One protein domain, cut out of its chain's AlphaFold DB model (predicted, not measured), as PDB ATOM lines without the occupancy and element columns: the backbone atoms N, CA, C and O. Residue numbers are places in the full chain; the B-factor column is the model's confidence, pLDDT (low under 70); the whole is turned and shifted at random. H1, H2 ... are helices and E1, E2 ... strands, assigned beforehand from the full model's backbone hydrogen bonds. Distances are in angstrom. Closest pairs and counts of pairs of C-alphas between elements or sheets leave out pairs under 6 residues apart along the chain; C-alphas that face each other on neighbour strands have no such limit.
ATOM      1  N   PRO A  28     139.345 158.605 151.125       36.19
ATOM      2  CA  PRO A  28     138.214 157.818 151.627       36.19
ATOM      3  C   PRO A  28     138.182 156.357 151.131       36.19
ATOM      4  O   PRO A  28     137.278 155.610 151.502       36.19
ATOM      5  N   PHE A  29     139.168 155.926 150.338       34.94
ATOM      6  CA  PHE A  29     139.346 154.547 149.885       34.94
ATOM      7  C   PHE A  29     140.833 154.166 149.937       34.94
ATOM      8  O   PHE A  29     141.677 155.049 149.776       34.94
ATOM      9  N   PRO A  30     141.186 152.877 150.123       37.50
ATOM     10  CA  PRO A  30     142.569 152.419 150.036       37.50
ATOM     11  C   PRO A  30     143.031 152.465 148.570       37.50
ATOM     12  O   PRO A  30     143.029 151.463 147.855       37.50
ATOM     13  N   CYS A  31     143.374 153.660 148.095       44.00
ATOM     14  CA  CYS A  31     144.041 153.875 146.821       44.00
ATOM     15  C   CYS A  31     145.546 153.960 147.082       44.00
ATOM     16  O   CYS A  31     146.002 154.741 147.916       44.00
ATOM     17  N   HIS A  32     146.329 153.154 146.370       48.12
ATOM     18  CA  HIS A  32     147.771 153.354 146.309       48.12
ATOM     19  C   HIS A  32     148.039 154.453 145.276       48.12
ATOM     20  O   HIS A  32     148.047 154.194 144.070       48.12
ATOM     21  N   THR A  33     148.200 155.685 145.752       44.75
ATOM     22  CA  THR A  33     148.635 156.827 144.941       44.75
ATOM     23  C   THR A  33     150.104 156.649 144.573       44.75
ATOM     24  O   THR A  33     150.940 156.447 145.450       44.75
ATOM     25  N   GLN A  34     150.429 156.698 143.278       47.69
ATOM     26  CA  GLN A  34     151.819 156.596 142.805       47.69
ATOM     27  C   GLN A  34     152.334 157.898 142.184       47.69
ATOM     28  O   GLN A  34     153.542 158.048 142.030       47.69
ATOM     29  N   ALA A  35     151.448 158.835 141.835       46.78
ATOM     30  CA  ALA A  35     151.819 160.038 141.102       46.78
ATOM     31  C   ALA A  35     150.851 161.203 141.387       46.78
ATOM     32  O   ALA A  35     149.663 161.081 141.107       46.78
ATOM     33  N   VAL A  36     151.356 162.341 141.885       48.31
ATOM     34  CA  VAL A  36     150.605 163.605 142.051       48.31
ATOM     35  C   VAL A  36     151.314 164.772 141.357       48.31
ATOM     36  O   VAL A  36     152.330 165.266 141.837       48.31
ATOM     37  N   GLU A  37     150.759 165.280 140.263       49.81
ATOM     38  CA  GLU A  37     151.263 166.466 139.574       49.81
ATOM     39  C   GLU A  37     150.420 167.690 139.937       49.81
ATOM     40  O   GLU A  37     149.227 167.768 139.637       49.81
ATOM     41  N   ARG A  38     151.029 168.658 140.627       45.00
ATOM     42  CA  ARG A  38     150.338 169.830 141.170       45.00
ATOM     43  C   ARG A  38     150.736 171.069 140.379       45.00
ATOM     44  O   ARG A  38     151.806 171.628 140.586       45.00
ATOM     45  N   THR A  39     149.855 171.537 139.500       42.41
ATOM     46  CA  THR A  39     149.966 172.895 138.947       42.41
ATOM     47  C   THR A  39     149.347 173.877 139.944       42.41
ATOM     48  O   THR A  39     148.447 173.504 140.696       42.41
ATOM     49  N   GLY A  40     149.792 175.138 139.968       37.19
ATOM     50  CA  GLY A  40     149.405 176.138 140.982       37.19
ATOM     51  C   GLY A  40     147.897 176.355 141.228       37.19
ATOM     52  O   GLY A  40     147.551 176.986 142.222       37.19
ATOM     53  N   TYR A  41     147.003 175.813 140.383       43.09
ATOM     54  CA  TYR A  41     145.539 175.878 140.542       43.09
ATOM     55  C   TYR A  41     144.786 174.542 140.348       43.09
ATOM     56  O   TYR A  41     143.577 174.485 140.592       43.09
ATOM     57  N   LYS A  42     145.444 173.462 139.898       50.94
ATOM     58  CA  LYS A  42     144.813 172.158 139.599       50.94
ATOM     59  C   LYS A  42     145.816 171.018 139.780       50.94
ATOM     60  O   LYS A  42     146.989 171.194 139.452       50.94
ATOM     61  N   TYR A  43     145.368 169.867 140.273       55.31
ATOM     62  CA  TYR A  43     146.223 168.694 140.460       55.31
ATOM     63  C   TYR A  43     145.714 167.498 139.649       55.31
ATOM     64  O   TYR A  43     144.511 167.277 139.526       55.31
ATOM     65  N   LEU A  44     146.648 166.756 139.063       54.66
ATOM     66  CA  LEU A  44     146.427 165.449 138.460       54.66
ATOM     67  C   LEU A  44     146.993 164.417 139.426       54.66
ATOM     68  O   LEU A  44     148.183 164.440 139.722       54.66
ATOM     69  N   GLU A  45     146.157 163.508 139.895       61.53
ATOM     70  CA  GLU A  45     146.576 162.397 140.732       61.53
ATOM     71  C   GLU A  45     146.288 161.083 140.011       61.53
ATOM     72  O   GLU A  45     145.226 160.873 139.433       61.53
ATOM     73  N   ILE A  46     147.259 160.180 139.996       57.53
ATOM     74  CA  ILE A  46     147.111 158.863 139.396       57.53
ATOM     75  C   ILE A  46     147.281 157.840 140.511       57.53
ATOM     76  O   ILE A  46     148.339 157.738 141.143       57.53
ATOM     77  N   GLY A  47     146.214 157.080 140.744       51.53
ATOM     78  CA  GLY A  47     146.134 156.123 141.832       51.53
ATOM     79  C   GLY A  47     145.530 154.804 141.378       51.53
ATOM     80  O   GLY A  47     144.573 154.739 140.605       51.53
ATOM     81  N   LYS A  48     146.072 153.707 141.891       49.56
ATOM     82  CA  LYS A  48     145.437 152.402 141.740       49.56
ATOM     83  C   LYS A  48     144.450 152.231 142.880       49.56
ATOM     84  O   LYS A  48     144.859 152.111 144.034       49.56
ATOM     85  N   CYS A  49     143.162 152.221 142.558       45.78
ATOM     86  CA  CYS A  49     142.127 151.984 143.553       45.78
ATOM     87  C   CYS A  49     141.593 150.563 143.399       45.78
ATOM     88  O   CYS A  49     141.306 150.100 142.292       45.78
ATOM     89  N   VAL A  50     141.440 149.876 144.527       46.12
ATOM     90  CA  VAL A  50     140.649 148.649 144.617       46.12
ATOM     91  C   VAL A  50     139.310 149.055 145.223       46.12
ATOM     92  O   VAL A  50     139.248 149.295 146.430       46.12
ATOM     93  N   PRO A  51     138.241 149.215 144.422       47.34
ATOM     94  CA  PRO A  51     136.916 149.391 144.989       47.34
ATOM     95  C   PRO A  51     136.620 148.208 145.922       47.34
ATOM     96  O   PRO A  51     136.882 147.071 145.530       47.34
ATOM     97  N   PRO A  52     136.033 148.423 147.112       43.66
ATOM     98  CA  PRO A  52     135.722 147.338 148.049       43.66
ATOM     99  C   PRO A  52     134.761 146.278 147.473       43.66
ATOM    100  O   PRO A  52     134.593 145.217 148.062       43.66
ATOM    101  N   THR A  53     134.134 146.561 146.327       44.97
ATOM    102  CA  THR A  53     133.198 145.687 145.608       44.97
ATOM    103  C   THR A  53     133.778 145.052 144.342       44.97
ATOM    104  O   THR A  53     133.043 144.364 143.640       44.97
ATOM    105  N   ALA A  54     135.038 145.324 143.986       51.50
ATOM    106  CA  ALA A  54     135.636 144.844 142.745       51.50
ATOM    107  C   ALA A  54     136.704 143.779 143.018       51.50
ATOM    108  O   ALA A  54     137.662 144.023 143.747       51.50
ATOM    109  N   ASP A  55     136.585 142.635 142.343       50.47
ATOM    110  CA  ASP A  55     137.549 141.526 142.399       50.47
ATOM    111  C   ASP A  55     138.908 141.861 141.744       50.47
ATOM    112  O   ASP A  55     139.830 141.046 141.751       50.47
ATOM    113  N   ALA A  56     139.048 143.057 141.158       52.53
ATOM    114  CA  ALA A  56     140.253 143.496 140.470       52.53
ATOM    115  C   ALA A  56     140.590 144.963 140.765       52.53
ATOM    116  O   ALA A  56     139.756 145.868 140.661       52.53
ATOM    117  N   ALA A  57     141.864 145.197 141.072       55.91
ATOM    118  CA  ALA A  57     142.426 146.529 141.198       55.91
ATOM    119  C   ALA A  57     142.373 147.253 139.848       55.91
ATOM    120  O   ALA A  57     142.913 146.757 138.861       55.91
ATOM    121  N   THR A  58     141.742 148.426 139.805       61.59
ATOM    122  CA  THR A  58     141.616 149.216 138.576       61.59
ATOM    123  C   THR A  58     142.444 150.486 138.709       61.59
ATOM    124  O   THR A  58     142.378 151.191 139.719       61.59
ATOM    125  N   VAL A  59     143.245 150.786 137.689       63.66
ATOM    126  CA  VAL A  59     143.956 152.063 137.622       63.66
ATOM    127  C   VAL A  59     142.941 153.170 137.352       63.66
ATOM    128  O   VAL A  59     142.252 153.153 136.328       63.66
ATOM    129  N   ASN A  60     142.853 154.126 138.276       70.19
ATOM    130  CA  ASN A  60     142.002 155.298 138.155       70.19
ATOM    131  C   ASN A  60     142.868 156.560 138.107       70.19
ATOM    132  O   ASN A  60     143.924 156.661 138.728       70.19
ATOM    133  N   ILE A  61     142.419 157.536 137.334       74.38
ATOM    134  CA  ILE A  61     143.098 158.815 137.162       74.38
ATOM    135  C   ILE A  61     142.188 159.872 137.770       74.38
ATOM    136  O   ILE A  61     141.127 160.176 137.226       74.38
ATOM    137  N   ALA A  62     142.585 160.389 138.919       72.50
ATOM    138  CA  ALA A  62     141.927 161.479 139.606       72.50
ATOM    139  C   ALA A  62     142.346 162.825 138.995       72.50
ATOM    140  O   ALA A  62     143.524 163.165 138.883       72.50
ATOM    141  N   LEU A  63     141.364 163.621 138.588       73.31
ATOM    142  CA  LEU A  63     141.562 164.998 138.148       73.31
ATOM    143  C   LEU A  63     140.882 165.924 139.140       73.31
ATOM    144  O   LEU A  63     139.655 165.912 139.235       73.31
ATOM    145  N   GLY A  64     141.668 166.745 139.830       67.12
ATOM    146  CA  GLY A  64     141.192 167.654 140.862       67.12
ATOM    147  C   GLY A  64     141.479 169.124 140.564       67.12
ATOM    148  O   GLY A  64     142.431 169.486 139.866       67.12
ATOM    149  N   ASP A  65     140.668 170.016 141.128       62.19
ATOM    150  CA  ASP A  65     141.003 171.433 141.261       62.19
ATOM    151  C   ASP A  65     141.191 171.861 142.724       62.19
ATOM    152  O   ASP A  65     140.834 171.151 143.665       62.19
ATOM    153  N   THR A  66     141.765 173.048 142.935       53.34
ATOM    154  CA  THR A  66     141.977 173.614 144.280       53.34
ATOM    155  C   THR A  66     140.683 173.957 145.021       53.34
ATOM    156  O   THR A  66     140.746 174.362 146.178       53.34
ATOM    157  N   THR A  67     139.516 173.806 144.386       54.84
ATOM    158  CA  THR A  67     138.203 173.918 145.036       54.84
ATOM    159  C   THR A  67     137.645 172.563 145.478       54.84
ATOM    160  O   THR A  67     136.460 172.467 145.794       54.84
ATOM    161  N   CYS A  68     138.495 171.529 145.525       53.50
ATOM    162  CA  CYS A  68     138.149 170.157 145.899       53.50
ATOM    163  C   CYS A  68     137.096 169.515 144.983       53.50
ATOM    164  O   CYS A  68     136.398 168.593 145.401       53.50
ATOM    165  N   LYS A  69     136.961 169.983 143.734       65.81
ATOM    166  CA  LYS A  69     136.203 169.240 142.723       65.81
ATOM    167  C   LYS A  69     137.134 168.236 142.084       65.81
ATOM    168  O   LYS A  69     138.102 168.624 141.437       65.81
ATOM    169  N   GLU A  70     136.815 166.968 142.270       71.31
ATOM    170  CA  GLU A  70     137.563 165.840 141.740       71.31
ATOM    171  C   GLU A  70     136.659 165.004 140.833       71.31
ATOM    172  O   GLU A  70     135.470 164.827 141.110       71.31
ATOM    173  N   ILE A  71     137.214 164.508 139.730       79.38
ATOM    174  CA  ILE A  71     136.593 163.470 138.908       79.38
ATOM    175  C   ILE A  71     137.556 162.303 138.759       79.38
ATOM    176  O   ILE A  71     138.763 162.495 138.634       79.38
ATOM    177  N   MET A  72     137.011 161.093 138.715       80.50
ATOM    178  CA  MET A  72     137.785 159.886 138.442       80.50
ATOM    179  C   MET A  72     137.578 159.461 136.994       80.50
ATOM    180  O   MET A  72     136.444 159.266 136.553       80.50
ATOM    181  N   LEU A  73     138.675 159.285 136.268       81.62
ATOM    182  CA  LEU A  73     138.699 158.713 134.932       81.62
ATOM    183  C   LEU A  73     139.242 157.290 134.983       81.62
ATOM    184  O   LEU A  73     140.248 157.011 135.633       81.62
ATOM    185  N   THR A  74     138.616 156.392 134.232       82.75
ATOM    186  CA  THR A  74     139.195 155.072 133.972       82.75
ATOM    187  C   THR A  74     140.302 155.177 132.918       82.75
ATOM    188  O   THR A  74     140.320 156.106 132.104       82.75
ATOM    189  N   ALA A  75     141.189 154.179 132.852       79.31
ATOM    190  CA  ALA A  75     142.194 154.092 131.788       79.31
ATOM    191  C   ALA A  75     141.577 154.150 130.369       79.31
ATOM    192  O   ALA A  75     142.173 154.723 129.455       79.31
ATOM    193  N   LYS A  76     140.358 153.616 130.183       84.75
ATOM    194  CA  LYS A  76     139.614 153.699 128.911       84.75
ATOM    195  C   LYS A  76     139.204 155.134 128.578       84.75
ATOM    196  O   LYS A  76     139.505 155.602 127.483       84.75
ATOM    197  N   MET A  77     138.612 155.848 129.538       85.56
ATOM    198  CA  MET A  77     138.225 157.256 129.373       85.56
ATOM    199  C   MET A  77     139.436 158.138 129.067       85.56
ATOM    200  O   MET A  77     139.377 158.978 128.173       85.56
ATOM    201  N   TRP A  78     140.558 157.912 129.757       85.69
ATOM    202  CA  TRP A  78     141.812 158.614 129.483       85.69
ATOM    203  C   TRP A  78     142.324 158.356 128.067       85.69
ATOM    204  O   TRP A  78     142.656 159.293 127.340       85.69
ATOM    205  N   LYS A  79     142.330 157.089 127.636       86.44
ATOM    206  CA  LYS A  79     142.729 156.718 126.275       86.44
ATOM    207  C   LYS A  79     141.819 157.357 125.224       86.44
ATOM    208  O   LYS A  79     142.319 157.840 124.212       86.44
ATOM    209  N   GLY A  80     140.511 157.415 125.478       88.31
ATOM    210  CA  GLY A  80     139.551 158.126 124.632       88.31
ATOM    211  C   GLY A  80     139.820 159.631 124.571       88.31
ATOM    212  O   GLY A  80     139.771 160.223 123.491       88.31
ATOM    213  N   LEU A  81     140.166 160.244 125.708       87.75
ATOM    214  CA  LEU A  81     140.463 161.673 125.817       87.75
ATOM    215  C   LEU A  81     141.732 162.044 125.039       87.75
ATOM    216  O   LEU A  81     141.711 162.967 124.227       87.75
ATOM    217  N   VAL A  82     142.814 161.285 125.228       86.50
ATOM    218  CA  VAL A  82     144.079 161.477 124.503       86.50
ATOM    219  C   VAL A  82     143.924 161.144 123.017       86.50
ATOM    220  O   VAL A  82     144.416 161.887 122.168       86.50
ATOM    221  N   GLY A  83     143.216 160.061 122.684       87.12
ATOM    222  CA  GLY A  83     142.948 159.657 121.301       87.12
ATOM    223  C   GLY A  83     142.121 160.687 120.526       87.12
ATOM    224  O   GLY A  83     142.328 160.866 119.329       87.12
ATOM    225  N   SER A  84     141.255 161.429 121.220       87.38
ATOM    226  CA  SER A  84     140.432 162.504 120.649       87.38
ATOM    227  C   SER A  84     141.085 163.888 120.732       87.38
ATOM    228  O   SER A  84     140.406 164.894 120.538       87.38
ATOM    229  N   ARG A  85     142.394 163.975 121.013       87.88
ATOM    230  CA  ARG A  85     143.121 165.244 121.210       87.88
ATOM    231  C   ARG A  85     142.892 166.254 120.090       87.88
ATOM    232  O   ARG A  85     142.601 167.406 120.385       87.88
ATOM    233  N   THR A  86     143.052 165.847 118.831       86.31
ATOM    234  CA  THR A  86     142.902 166.750 117.676       86.31
ATOM    235  C   THR A  86     141.491 167.319 117.620       86.31
ATOM    236  O   THR A  86     141.320 168.531 117.616       86.31
ATOM    237  N   LEU A  87     140.486 166.447 117.732       88.06
ATOM    238  CA  LEU A  87     139.079 166.826 117.781       88.06
ATOM    239  C   LEU A  87     138.774 167.788 118.940       88.06
ATOM    240  O   LEU A  87     138.036 168.754 118.760       88.06
ATOM    241  N   ILE A  88     139.315 167.531 120.132       86.88
ATOM    242  CA  ILE A  88     139.107 168.389 121.304       86.88
ATOM    243  C   ILE A  88     139.756 169.755 121.082       86.88
ATOM    244  O   ILE A  88     139.092 170.761 121.303       86.88
ATOM    245  N   CYS A  89     141.007 169.809 120.616       85.19
ATOM    246  CA  CYS A  89     141.702 171.067 120.339       85.19
ATOM    247  C   CYS A  89     141.001 171.885 119.245       85.19
ATOM    248  O   CYS A  89     140.811 173.086 119.419       85.19
ATOM    249  N   ASP A  90     140.546 171.246 118.165       86.38
ATOM    250  CA  ASP A  90     139.843 171.923 117.070       86.38
ATOM    251  C   ASP A  90     138.509 172.519 117.540       86.38
ATOM    252  O   ASP A  90     138.173 173.663 117.225       86.38
ATOM    253  N   ASN A  91     137.744 171.769 118.340       87.06
ATOM    254  CA  ASN A  91     136.495 172.264 118.918       87.06
ATOM    255  C   ASN A  91     136.734 173.354 119.966       87.06
ATOM    256  O   ASN A  91     135.965 174.309 120.042       87.06
ATOM    257  N   LEU A  92     137.811 173.252 120.739       83.44
ATOM    258  CA  LEU A  92     138.183 174.250 121.733       83.44
ATOM    259  C   LEU A  92     138.561 175.583 121.078       83.44
ATOM    260  O   LEU A  92     138.051 176.622 121.493       83.44
ATOM    261  N   ALA A  93     139.333 175.550 119.988       81.88
ATOM    262  CA  ALA A  93     139.633 176.732 119.178       81.88
ATOM    263  C   ALA A  93     138.361 177.368 118.584       81.88
ATOM    264  O   ALA A  93     138.266 178.585 118.425       81.88
ATOM    265  N   ARG A  94     137.346 176.546 118.291       80.75
ATOM    266  CA  ARG A  94     136.036 176.981 117.787       80.75
ATOM    267  C   ARG A  94     135.040 177.371 118.880       80.75
ATOM    268  O   ARG A  94     133.973 177.881 118.537       80.75
ATOM    269  N   ALA A  95     135.346 177.170 120.162       76.06
ATOM    270  CA  ALA A  95     134.414 177.448 121.258       76.06
ATOM    271  C   ALA A  95     134.011 178.932 121.323       76.06
ATOM    272  O   ALA A  95     132.893 179.247 121.716       76.06
ATOM    273  N   ASN A  96     134.891 179.824 120.856       70.06
ATOM    274  CA  ASN A  96     134.652 181.264 120.740       70.06
ATOM    275  C   ASN A  96     134.041 181.696 119.393       70.06
ATOM    276  O   ASN A  96     133.950 182.892 119.124       70.06
ATOM    277  N   SER A  97     133.673 180.762 118.511       71.12
ATOM    278  CA  SER A  97     133.132 181.111 117.193       71.12
ATOM    279  C   SER A  97     131.682 181.600 117.277       71.12
ATOM    280  O   SER A  97     130.901 181.155 118.117       71.12
ATOM    281  N   GLU A  98     131.287 182.468 116.340       64.19
ATOM    282  CA  GLU A  98     129.913 182.995 116.228       64.19
ATOM    283  C   GLU A  98     128.849 181.901 116.016       64.19
ATOM    284  O   GLU A  98     127.658 182.142 116.186       64.19
ATOM    285  N   HIS A  99     129.274 180.683 115.668       66.19
ATOM    286  CA  HIS A  99     128.407 179.555 115.325       66.19
ATOM    287  C   HIS A  99     127.888 178.795 116.560       66.19
ATOM    288  O   HIS A  99     127.204 177.781 116.418       66.19
ATOM    289  N   GLY A 100     128.190 179.288 117.765       67.06
ATOM    290  CA  GLY A 100     127.808 178.666 119.027       67.06
ATOM    291  C   GLY A 100     128.786 177.581 119.482       67.06
ATOM    292  O   GLY A 100     129.727 177.211 118.777       67.06
ATOM    293  N   SER A 101     128.572 177.083 120.704       71.94
ATOM    294  CA  SER A 101     129.449 176.062 121.279       71.94
ATOM    295  C   SER A 101     129.345 174.742 120.498       71.94
ATOM    296  O   SER A 101     128.225 174.301 120.216       71.94
ATOM    297  N   PRO A 102     130.479 174.090 120.173       81.50
ATOM    298  CA  PRO A 102     130.475 172.786 119.530       81.50
ATOM    299  C   PRO A 102     129.659 171.736 120.300       81.50
ATOM    300  O   PRO A 102     129.539 171.809 121.532       81.50
ATOM    301  N   PRO A 103     129.123 170.719 119.601       84.75
ATOM    302  CA  PRO A 103     128.400 169.637 120.250       84.75
ATOM    303  C   PRO A 103     129.304 168.878 121.240       84.75
ATOM    304  O   PRO A 103     130.520 168.808 121.044       84.75
ATOM    305  N   PRO A 104     128.728 168.283 122.304       85.75
ATOM    306  CA  PRO A 104     129.487 167.454 123.230       85.75
ATOM    307  C   PRO A 104     130.121 166.246 122.536       85.75
ATOM    308  O   PRO A 104     129.491 165.610 121.690       85.75
ATOM    309  N   VAL A 105     131.335 165.896 122.952       89.69
ATOM    310  CA  VAL A 105     132.013 164.654 122.554       89.69
ATOM    311  C   VAL A 105     131.834 163.628 123.668       89.69
ATOM    312  O   VAL A 105     132.080 163.937 124.833       89.69
ATOM    313  N   TYR A 106     131.414 162.414 123.318       88.31
ATOM    314  CA  TYR A 106     131.213 161.314 124.264       88.31
ATOM    315  C   TYR A 106     132.323 160.272 124.105       88.31
ATOM    316  O   TYR A 106     132.607 159.832 122.993       88.31
ATOM    317  N   LEU A 107     132.953 159.911 125.219       87.12
ATOM    318  CA  LEU A 107     134.098 159.010 125.326       87.12
ATOM    319  C   LEU A 107     133.788 157.988 126.428       87.12
ATOM    320  O   LEU A 107     134.167 158.181 127.582       87.12
ATOM    321  N   ASP A 108     133.044 156.936 126.089       84.44
ATOM    322  CA  ASP A 108     132.389 156.060 127.075       84.44
ATOM    323  C   ASP A 108     131.484 156.885 128.018       84.44
ATOM    324  O   ASP A 108     130.696 157.708 127.545       84.44
ATOM    325  N   ASP A 109     131.606 156.724 129.341       85.44
ATOM    326  CA  ASP A 109     130.828 157.503 130.317       85.44
ATOM    327  C   ASP A 109     131.398 158.917 130.566       85.44
ATOM    328  O   ASP A 109     130.924 159.631 131.453       85.44
ATOM    329  N   LEU A 110     132.415 159.343 129.806       87.94
ATOM    330  CA  LEU A 110     132.964 160.699 129.858       87.94
ATOM    331  C   LEU A 110     132.352 161.577 128.758       87.94
ATOM    332  O   LEU A 110     132.596 161.377 127.571       87.94
ATOM    333  N   ALA A 111     131.621 162.619 129.149       90.38
ATOM    334  CA  ALA A 111     131.114 163.638 128.235       90.38
ATOM    335  C   ALA A 111     131.948 164.925 128.320       90.38
ATOM    336  O   ALA A 111     131.984 165.595 129.357       90.38
ATOM    337  N   VAL A 112     132.570 165.308 127.207       91.38
ATOM    338  CA  VAL A 112     133.354 166.538 127.045       91.38
ATOM    339  C   VAL A 112     132.470 167.609 126.416       91.38
ATOM    340  O   VAL A 112     132.044 167.489 125.269       91.38
ATOM    341  N   ARG A 113     132.179 168.672 127.168       90.81
ATOM    342  CA  ARG A 113     131.398 169.821 126.686       90.81
ATOM    343  C   ARG A 113     132.304 171.023 126.506       90.81
ATOM    344  O   ARG A 113     133.132 171.284 127.369       90.81
ATOM    345  N   PHE A 114     132.094 171.780 125.442       88.12
ATOM    346  CA  PHE A 114     132.834 173.010 125.182       88.12
ATOM    347  C   PHE A 114     132.039 174.202 125.711       88.12
ATOM    348  O   PHE A 114     130.804 174.216 125.673       88.12
ATOM    349  N   ALA A 115     132.733 175.185 126.265       84.56
ATOM    350  CA  ALA A 115     132.123 176.413 126.745       84.56
ATOM    351  C   ALA A 115     133.147 177.541 126.756       84.56
ATOM    352  O   ALA A 115     134.339 177.304 126.929       84.56
ATOM    353  N   THR A 116     132.665 178.772 126.679       82.75
ATOM    354  CA  THR A 116     133.484 179.959 126.917       82.75
ATOM    355  C   THR A 116     133.110 180.541 128.267       82.75
ATOM    356  O   THR A 116     131.947 180.858 128.513       82.75
ATOM    357  N   ILE A 117     134.092 180.676 129.154       77.81
ATOM    358  CA  ILE A 117     133.916 181.271 130.479       77.81
ATOM    359  C   ILE A 117     134.863 182.459 130.561       77.81
ATOM    360  O   ILE A 117     136.065 182.309 130.369       77.81
ATOM    361  N   ASN A 118     134.323 183.650 130.826       79.19
ATOM    362  CA  ASN A 118     135.096 184.895 130.915       79.19
ATOM    363  C   ASN A 118     135.967 185.174 129.670       79.19
ATOM    364  O   ASN A 118     137.095 185.643 129.787       79.19
ATOM    365  N   GLY A 119     135.465 184.842 128.476       75.00
ATOM    366  CA  GLY A 119     136.198 185.004 127.213       75.00
ATOM    367  C   GLY A 119     137.289 183.955 126.958       75.00
ATOM    368  O   GLY A 119     137.897 183.966 125.890       75.00
ATOM    369  N   GLN A 120     137.517 183.028 127.892       78.12
ATOM    370  CA  GLN A 120     138.448 181.918 127.717       78.12
ATOM    371  C   GLN A 120     137.710 180.642 127.294       78.12
ATOM    372  O   GLN A 120     136.712 180.276 127.930       78.12
ATOM    373  N   PRO A 121     138.198 179.927 126.265       81.56
ATOM    374  CA  PRO A 121     137.736 178.585 125.956       81.56
ATOM    375  C   PRO A 121     138.005 177.629 127.117       81.56
ATOM    376  O   PRO A 121     139.084 177.590 127.712       81.56
ATOM    377  N   THR A 122     136.999 176.833 127.442       82.31
ATOM    378  CA  THR A 122     137.041 175.834 128.504       82.31
ATOM    379  C   THR A 122     136.364 174.554 128.034       82.31
ATOM    380  O   THR A 122     135.436 174.581 127.219       82.31
ATOM    381  N   ILE A 123     136.796 173.422 128.580       87.56
ATOM    382  CA  ILE A 123     136.033 172.179 128.509       87.56
ATOM    383  C   ILE A 123     135.449 171.855 129.876       87.56
ATOM    384  O   ILE A 123     136.051 172.126 130.914       87.56
ATOM    385  N   ARG A 124     134.285 171.220 129.880       89.62
ATOM    386  CA  ARG A 124     133.679 170.625 131.062       89.62
ATOM    387  C   ARG A 124     133.591 169.125 130.856       89.62
ATOM    388  O   ARG A 124     132.822 168.655 130.018       89.62
ATOM    389  N   LEU A 125     134.396 168.408 131.622       89.50
ATOM    390  CA  LEU A 125     134.391 166.959 131.724       89.50
ATOM    391  C   LEU A 125     133.246 166.563 132.653       89.50
ATOM    392  O   LEU A 125     133.182 167.056 133.777       89.50
ATOM    393  N   ASN A 126     132.332 165.719 132.186       87.69
ATOM    394  CA  ASN A 126     131.256 165.165 133.004       87.69
ATOM    395  C   ASN A 126     131.385 163.649 133.013       87.69
ATOM    396  O   ASN A 126     131.485 163.028 131.960       87.69
ATOM    397  N   THR A 127     131.365 163.089 134.208       85.75
ATOM    398  CA  THR A 127     131.431 161.659 134.497       85.75
ATOM    399  C   THR A 127     130.294 161.320 135.463       85.75
ATOM    400  O   THR A 127     129.756 162.230 136.101       85.75
ATOM    401  N   PRO A 128     129.937 160.039 135.641       78.88
ATOM    402  CA  PRO A 128     128.976 159.650 136.671       78.88
ATOM    403  C   PRO A 128     129.415 160.051 138.089       78.88
ATOM    404  O   PRO A 128     128.568 160.299 138.941       78.88
ATOM    405  N   SER A 129     130.729 160.136 138.336       70.62
ATOM    406  CA  SER A 129     131.308 160.502 139.634       70.62
ATOM    407  C   SER A 129     131.363 162.011 139.880       70.62
ATOM    408  O   SER A 129     131.464 162.434 141.028       70.62
ATOM    409  N   GLY A 130     131.254 162.841 138.838       80.56
ATOM    410  CA  GLY A 130     131.276 164.288 138.996       80.56
ATOM    411  C   GLY A 130     131.573 165.062 137.719       80.56
ATOM    412  O   GLY A 130     131.572 164.538 136.605       80.56
ATOM    413  N   GLN A 131     131.847 166.353 137.892       85.56
ATOM    414  CA  GLN A 131     132.164 167.263 136.797       85.56
ATOM    415  C   GLN A 131     133.375 168.136 137.120       85.56
ATOM    416  O   GLN A 131     133.508 168.638 138.237       85.56
ATOM    417  N   LEU A 132     134.194 168.407 136.107       83.56
ATOM    418  CA  LEU A 132     135.349 169.285 136.225       83.56
ATOM    419  C   LEU A 132     135.432 170.227 135.030       83.56
ATOM    420  O   LEU A 132     135.329 169.801 133.881       83.56
ATOM    421  N   THR A 133     135.647 171.512 135.301       82.62
ATOM    422  CA  THR A 133     135.866 172.519 134.260       82.62
ATOM    423  C   THR A 133     137.352 172.830 134.150       82.62
ATOM    424  O   THR A 133     137.997 173.178 135.143       82.62
ATOM    425  N   LEU A 134     137.893 172.731 132.940       81.06
ATOM    426  CA  LEU A 134     139.299 172.952 132.627       81.06
ATOM    427  C   LEU A 134     139.423 174.075 131.589       81.06
ATOM    428  O   LEU A 134     138.792 173.984 130.534       81.06
ATOM    429  N   PRO A 135     140.212 175.128 131.857       78.31
ATOM    430  CA  PRO A 135     140.513 176.135 130.853       78.31
ATOM    431  C   PRO A 135     141.484 175.578 129.814       78.31
ATOM    432  O   PRO A 135     142.252 174.658 130.102       78.31
ATOM    433  N   GLU A 136     141.464 176.150 128.615       79.75
ATOM    434  CA  GLU A 136     142.271 175.706 127.477       79.75
ATOM    435  C   GLU A 136     143.752 175.437 127.798       79.75
ATOM    436  O   GLU A 136     144.220 174.340 127.480       79.75
ATOM    437  N   PRO A 137     144.485 176.319 128.509       72.62
ATOM    438  CA  PRO A 137     145.875 176.047 128.872       72.62
ATOM    439  C   PRO A 137     146.042 174.757 129.686       72.62
ATOM    440  O   PRO A 137     146.967 173.980 129.452       72.62
ATOM    441  N   THR A 138     145.114 174.479 130.607       72.50
ATOM    442  CA  THR A 138     145.124 173.238 131.388       72.50
ATOM    443  C   THR A 138     144.792 172.023 130.529       72.50
ATOM    444  O   THR A 138     145.363 170.960 130.743       72.50
ATOM    445  N   VAL A 139     143.891 172.153 129.552       78.44
ATOM    446  CA  VAL A 139     143.567 171.054 128.629       78.44
ATOM    447  C   VAL A 139     144.796 170.662 127.813       78.44
ATOM    448  O   VAL A 139     145.117 169.480 127.715       78.44
ATOM    449  N   HIS A 140     145.516 171.645 127.270       76.00
ATOM    450  CA  HIS A 140     146.750 171.393 126.527       76.00
ATOM    451  C   HIS A 140     147.826 170.745 127.392       76.00
ATOM    452  O   HIS A 140     148.452 169.782 126.950       76.00
ATOM    453  N   TYR A 141     147.991 171.231 128.622       71.44
ATOM    454  CA  TYR A 141     148.897 170.636 129.596       71.44
ATOM    455  C   TYR A 141     148.546 169.168 129.868       71.44
ATOM    456  O   TYR A 141     149.379 168.286 129.673       71.44
ATOM    457  N   LEU A 142     147.283 168.889 130.201       76.38
ATOM    458  CA  LEU A 142     146.797 167.547 130.508       76.38
ATOM    459  C   LEU A 142     147.013 166.565 129.346       76.38
ATOM    460  O   LEU A 142     147.479 165.448 129.546       76.38
ATOM    461  N   LEU A 143     146.720 166.988 128.113       78.50
ATOM    462  CA  LEU A 143     146.952 166.177 126.912       78.50
ATOM    463  C   LEU A 143     148.452 166.016 126.591       78.50
ATOM    464  O   LEU A 143     148.850 165.055 125.925       78.50
ATOM    465  N   GLY A 144     149.296 166.936 127.065       72.88
ATOM    466  CA  GLY A 144     150.754 166.832 127.027       72.88
ATOM    467  C   GLY A 144     151.282 165.670 127.871       72.88
ATOM    468  O   GLY A 144     152.173 164.952 127.420       72.88
ATOM    469  N   LEU A 145     150.644 165.401 129.015       69.00
ATOM    470  CA  LEU A 145     151.001 164.341 129.968       69.00
ATOM    471  C   LEU A 145     150.647 162.921 129.510       69.00
ATOM    472  O   LEU A 145     150.844 161.966 130.259       69.00
ATOM    473  N   ARG A 146     150.151 162.749 128.278       78.69
ATOM    474  CA  ARG A 146     149.727 161.453 127.720       78.69
ATOM    475  C   ARG A 146     150.712 160.314 127.992       78.69
ATOM    476  O   ARG A 146     150.297 159.259 128.454       78.69
ATOM    477  N   HIS A 147     152.001 160.561 127.757       70.56
ATOM    478  CA  HIS A 147     153.063 159.562 127.867       70.56
ATOM    479  C   HIS A 147     153.389 159.243 129.325       70.56
ATOM    480  O   HIS A 147     153.688 158.097 129.654       70.56
ATOM    481  N   CYS A 148     153.298 160.243 130.206       66.56
ATOM    482  CA  CYS A 148     153.504 160.086 131.643       66.56
ATOM    483  C   CYS A 148     152.395 159.229 132.249       66.56
ATOM    484  O   CYS A 148     152.673 158.253 132.941       66.56
ATOM    485  N   VAL A 149     151.140 159.550 131.923       68.56
ATOM    486  CA  VAL A 149     149.977 158.805 132.411       68.56
ATOM    487  C   VAL A 149     149.949 157.394 131.831       68.56
ATOM    488  O   VAL A 149     149.723 156.443 132.568       68.56
ATOM    489  N   GLU A 150     150.242 157.222 130.539       74.06
ATOM    490  CA  GLU A 150     150.316 155.895 129.917       74.06
ATOM    491  C   GLU A 150     151.400 155.022 130.562       74.06
ATOM    492  O   GLU A 150     151.134 153.872 130.913       74.06
ATOM    493  N   ARG A 151     152.593 155.576 130.812       67.38
ATOM    494  CA  ARG A 151     153.658 154.864 131.529       67.38
ATOM    495  C   ARG A 151     153.246 154.519 132.962       67.38
ATOM    496  O   ARG A 151     153.491 153.396 133.388       67.38
ATOM    497  N   ALA A 152     152.600 155.438 133.679       66.44
ATOM    498  CA  ALA A 152     152.105 155.184 135.030       66.44
ATOM    499  C   ALA A 152     151.070 154.046 135.049       66.44
ATOM    500  O   ALA A 152     151.192 153.138 135.869       66.44
ATOM    501  N   ILE A 153     150.108 154.042 134.114       68.50
ATOM    502  CA  ILE A 153     149.125 152.955 133.955       68.50
ATOM    503  C   ILE A 153     149.839 151.620 133.738       68.50
ATOM    504  O   ILE A 153     149.592 150.678 134.482       68.50
ATOM    505  N   VAL A 154     150.765 151.547 132.776       70.56
ATOM    506  CA  VAL A 154     151.495 150.307 132.463       70.56
ATOM    507  C   VAL A 154     152.299 149.808 133.667       70.56
ATOM    508  O   VAL A 154     152.265 148.618 133.973       70.56
ATOM    509  N   THR A 155     152.989 150.696 134.386       63.56
ATOM    510  CA  THR A 155     153.742 150.331 135.597       63.56
ATOM    511  C   THR A 155     152.816 149.824 136.710       63.56
ATOM    512  O   THR A 155     153.111 148.824 137.372       63.56
ATOM    513  N   MET A 156     151.655 150.454 136.903       65.00
ATOM    514  CA  MET A 156     150.664 150.016 137.889       65.00
ATOM    515  C   MET A 156     149.986 148.698 137.507       65.00
ATOM    516  O   MET A 156     149.713 147.877 138.387       65.00
ATOM    517  N   ASP A 157     149.752 148.459 136.221       65.19
ATOM    518  CA  ASP A 157     149.225 147.192 135.722       65.19
ATOM    519  C   ASP A 157     150.262 146.073 135.882       65.19
ATOM    520  O   ASP A 157     149.923 144.988 136.357       65.19
ATOM    521  N   ALA A 158     151.541 146.349 135.611       60.91
ATOM    522  CA  ALA A 158     152.636 145.395 135.787       60.91
ATOM    523  C   ALA A 158     152.886 145.030 137.263       60.91
ATOM    524  O   ALA A 158     153.128 143.865 137.580       60.91
ATOM    525  N   SER A 159     152.757 145.987 138.191       51.56
ATOM    526  CA  SER A 159     152.879 145.714 139.636       51.56
ATOM    527  C   SER A 159     151.763 144.811 140.190       51.56
ATOM    528  O   SER A 159     151.930 144.211 141.249       51.56
ATOM    529  N   SER A 160     150.665 144.607 139.447       45.88
ATOM    530  CA  SER A 160     149.649 143.583 139.760       45.88
ATOM    531  C   SER A 160     150.197 142.156 139.685       45.88
ATOM    532  O   SER A 160     149.661 141.275 140.347       45.88
TER     533      SER A 160
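What this domain is: This is residues 28 to 160 of the 176 residues of an uncharacterized protein of Ooceraea biroi (UniProt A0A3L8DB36). Two twisted sheets of four strands meet where their edge strands E4 and E8 come together, and four helices cover one face of the pair: H4 over the first sheet, H2 and H3 over the second, and H1 over both where they meet. The 133 printed residues run E1 E2 E3 E4 H1 H2 E5 E6 E7 E8 H3 H4, each run of four strands followed by two helices. The sheets, in order E1 - E2 - E3 - E4 and E5 - E6 - E7 - E8, are antiparallel; the class is mixed, helices and strands. The whole is compact, with a radius of gyration of the C-alphas of 15.1 A, yet elongated, spanning 50 by 27 by 26 A.

Where its parts are: E1, residues 31 to 39, begins at C-alpha 31 (144.041, 153.875, 146.821), measures 21.4 A and bends by 69 degrees at residue 34. E2 is residues 42 to 49, 20.7 A; E3 58 to 65, 22.4 A; E4 70 to 74. H1, residues 75 to 83, begins at (142.194, 154.092, 131.788), and H2 is residues 85 to 94. E5 is residues 105 to 107, E6 110 to 117, 20.6 A, E7 120 to 127, 22.5 A, and E8 130 to 135, 17.1 A. H3 is residues 136 to 144; H4, residues 146 to 159, measures 20.0 A and ends at (152.879, 145.714, 139.636).

How they stand to each other: E1 to E4 form a meander, each strand the antiparallel neighbour of the one before, with N 37 and O 44 at 2.8 A, N 45 and O 62 at 2.8 A, and N 61 and O 73 at 2.8 A. This sheet is strongly twisted. H4 is on it at a height of 9.4 A, along the strands, at 18 degrees to E2 on the local plane; their closest C-alphas are those of Lys 48 and Met 156, 6.9 A apart. H1, on the same face, stands up from this sheet. These make two layers, helices on one face of a sheet. The closest C-alphas of E4 and E8 are those of Ile 71 and Gly 130, 5.4 A apart. E5 to E8 form a second meander, with N 107 and O 110 at 2.8 A, N 113 and O 124 at 2.9 A, and N 125 and O 132 at 2.8 A. H1, H2 and H3 are on the same face of this sheet, H1 and H2 again making two layers with it. H2 and H3 only just touch, with 3 pairs of C-alphas within 8 A, the closest those of Arg 85 and Leu 143, 6.9 A. In the four helices every O i to N i+4 pair is within hydrogen-bond range.

The domain as a whole: The C-alphas farthest apart, of Glu 98 and Ser 160, are 50.0 A apart. The printed part has no cut, and no link is long. Its mean pLDDT is 70.5; 53 residues are under 70, among them residues 28 to 59 and 155 to 160.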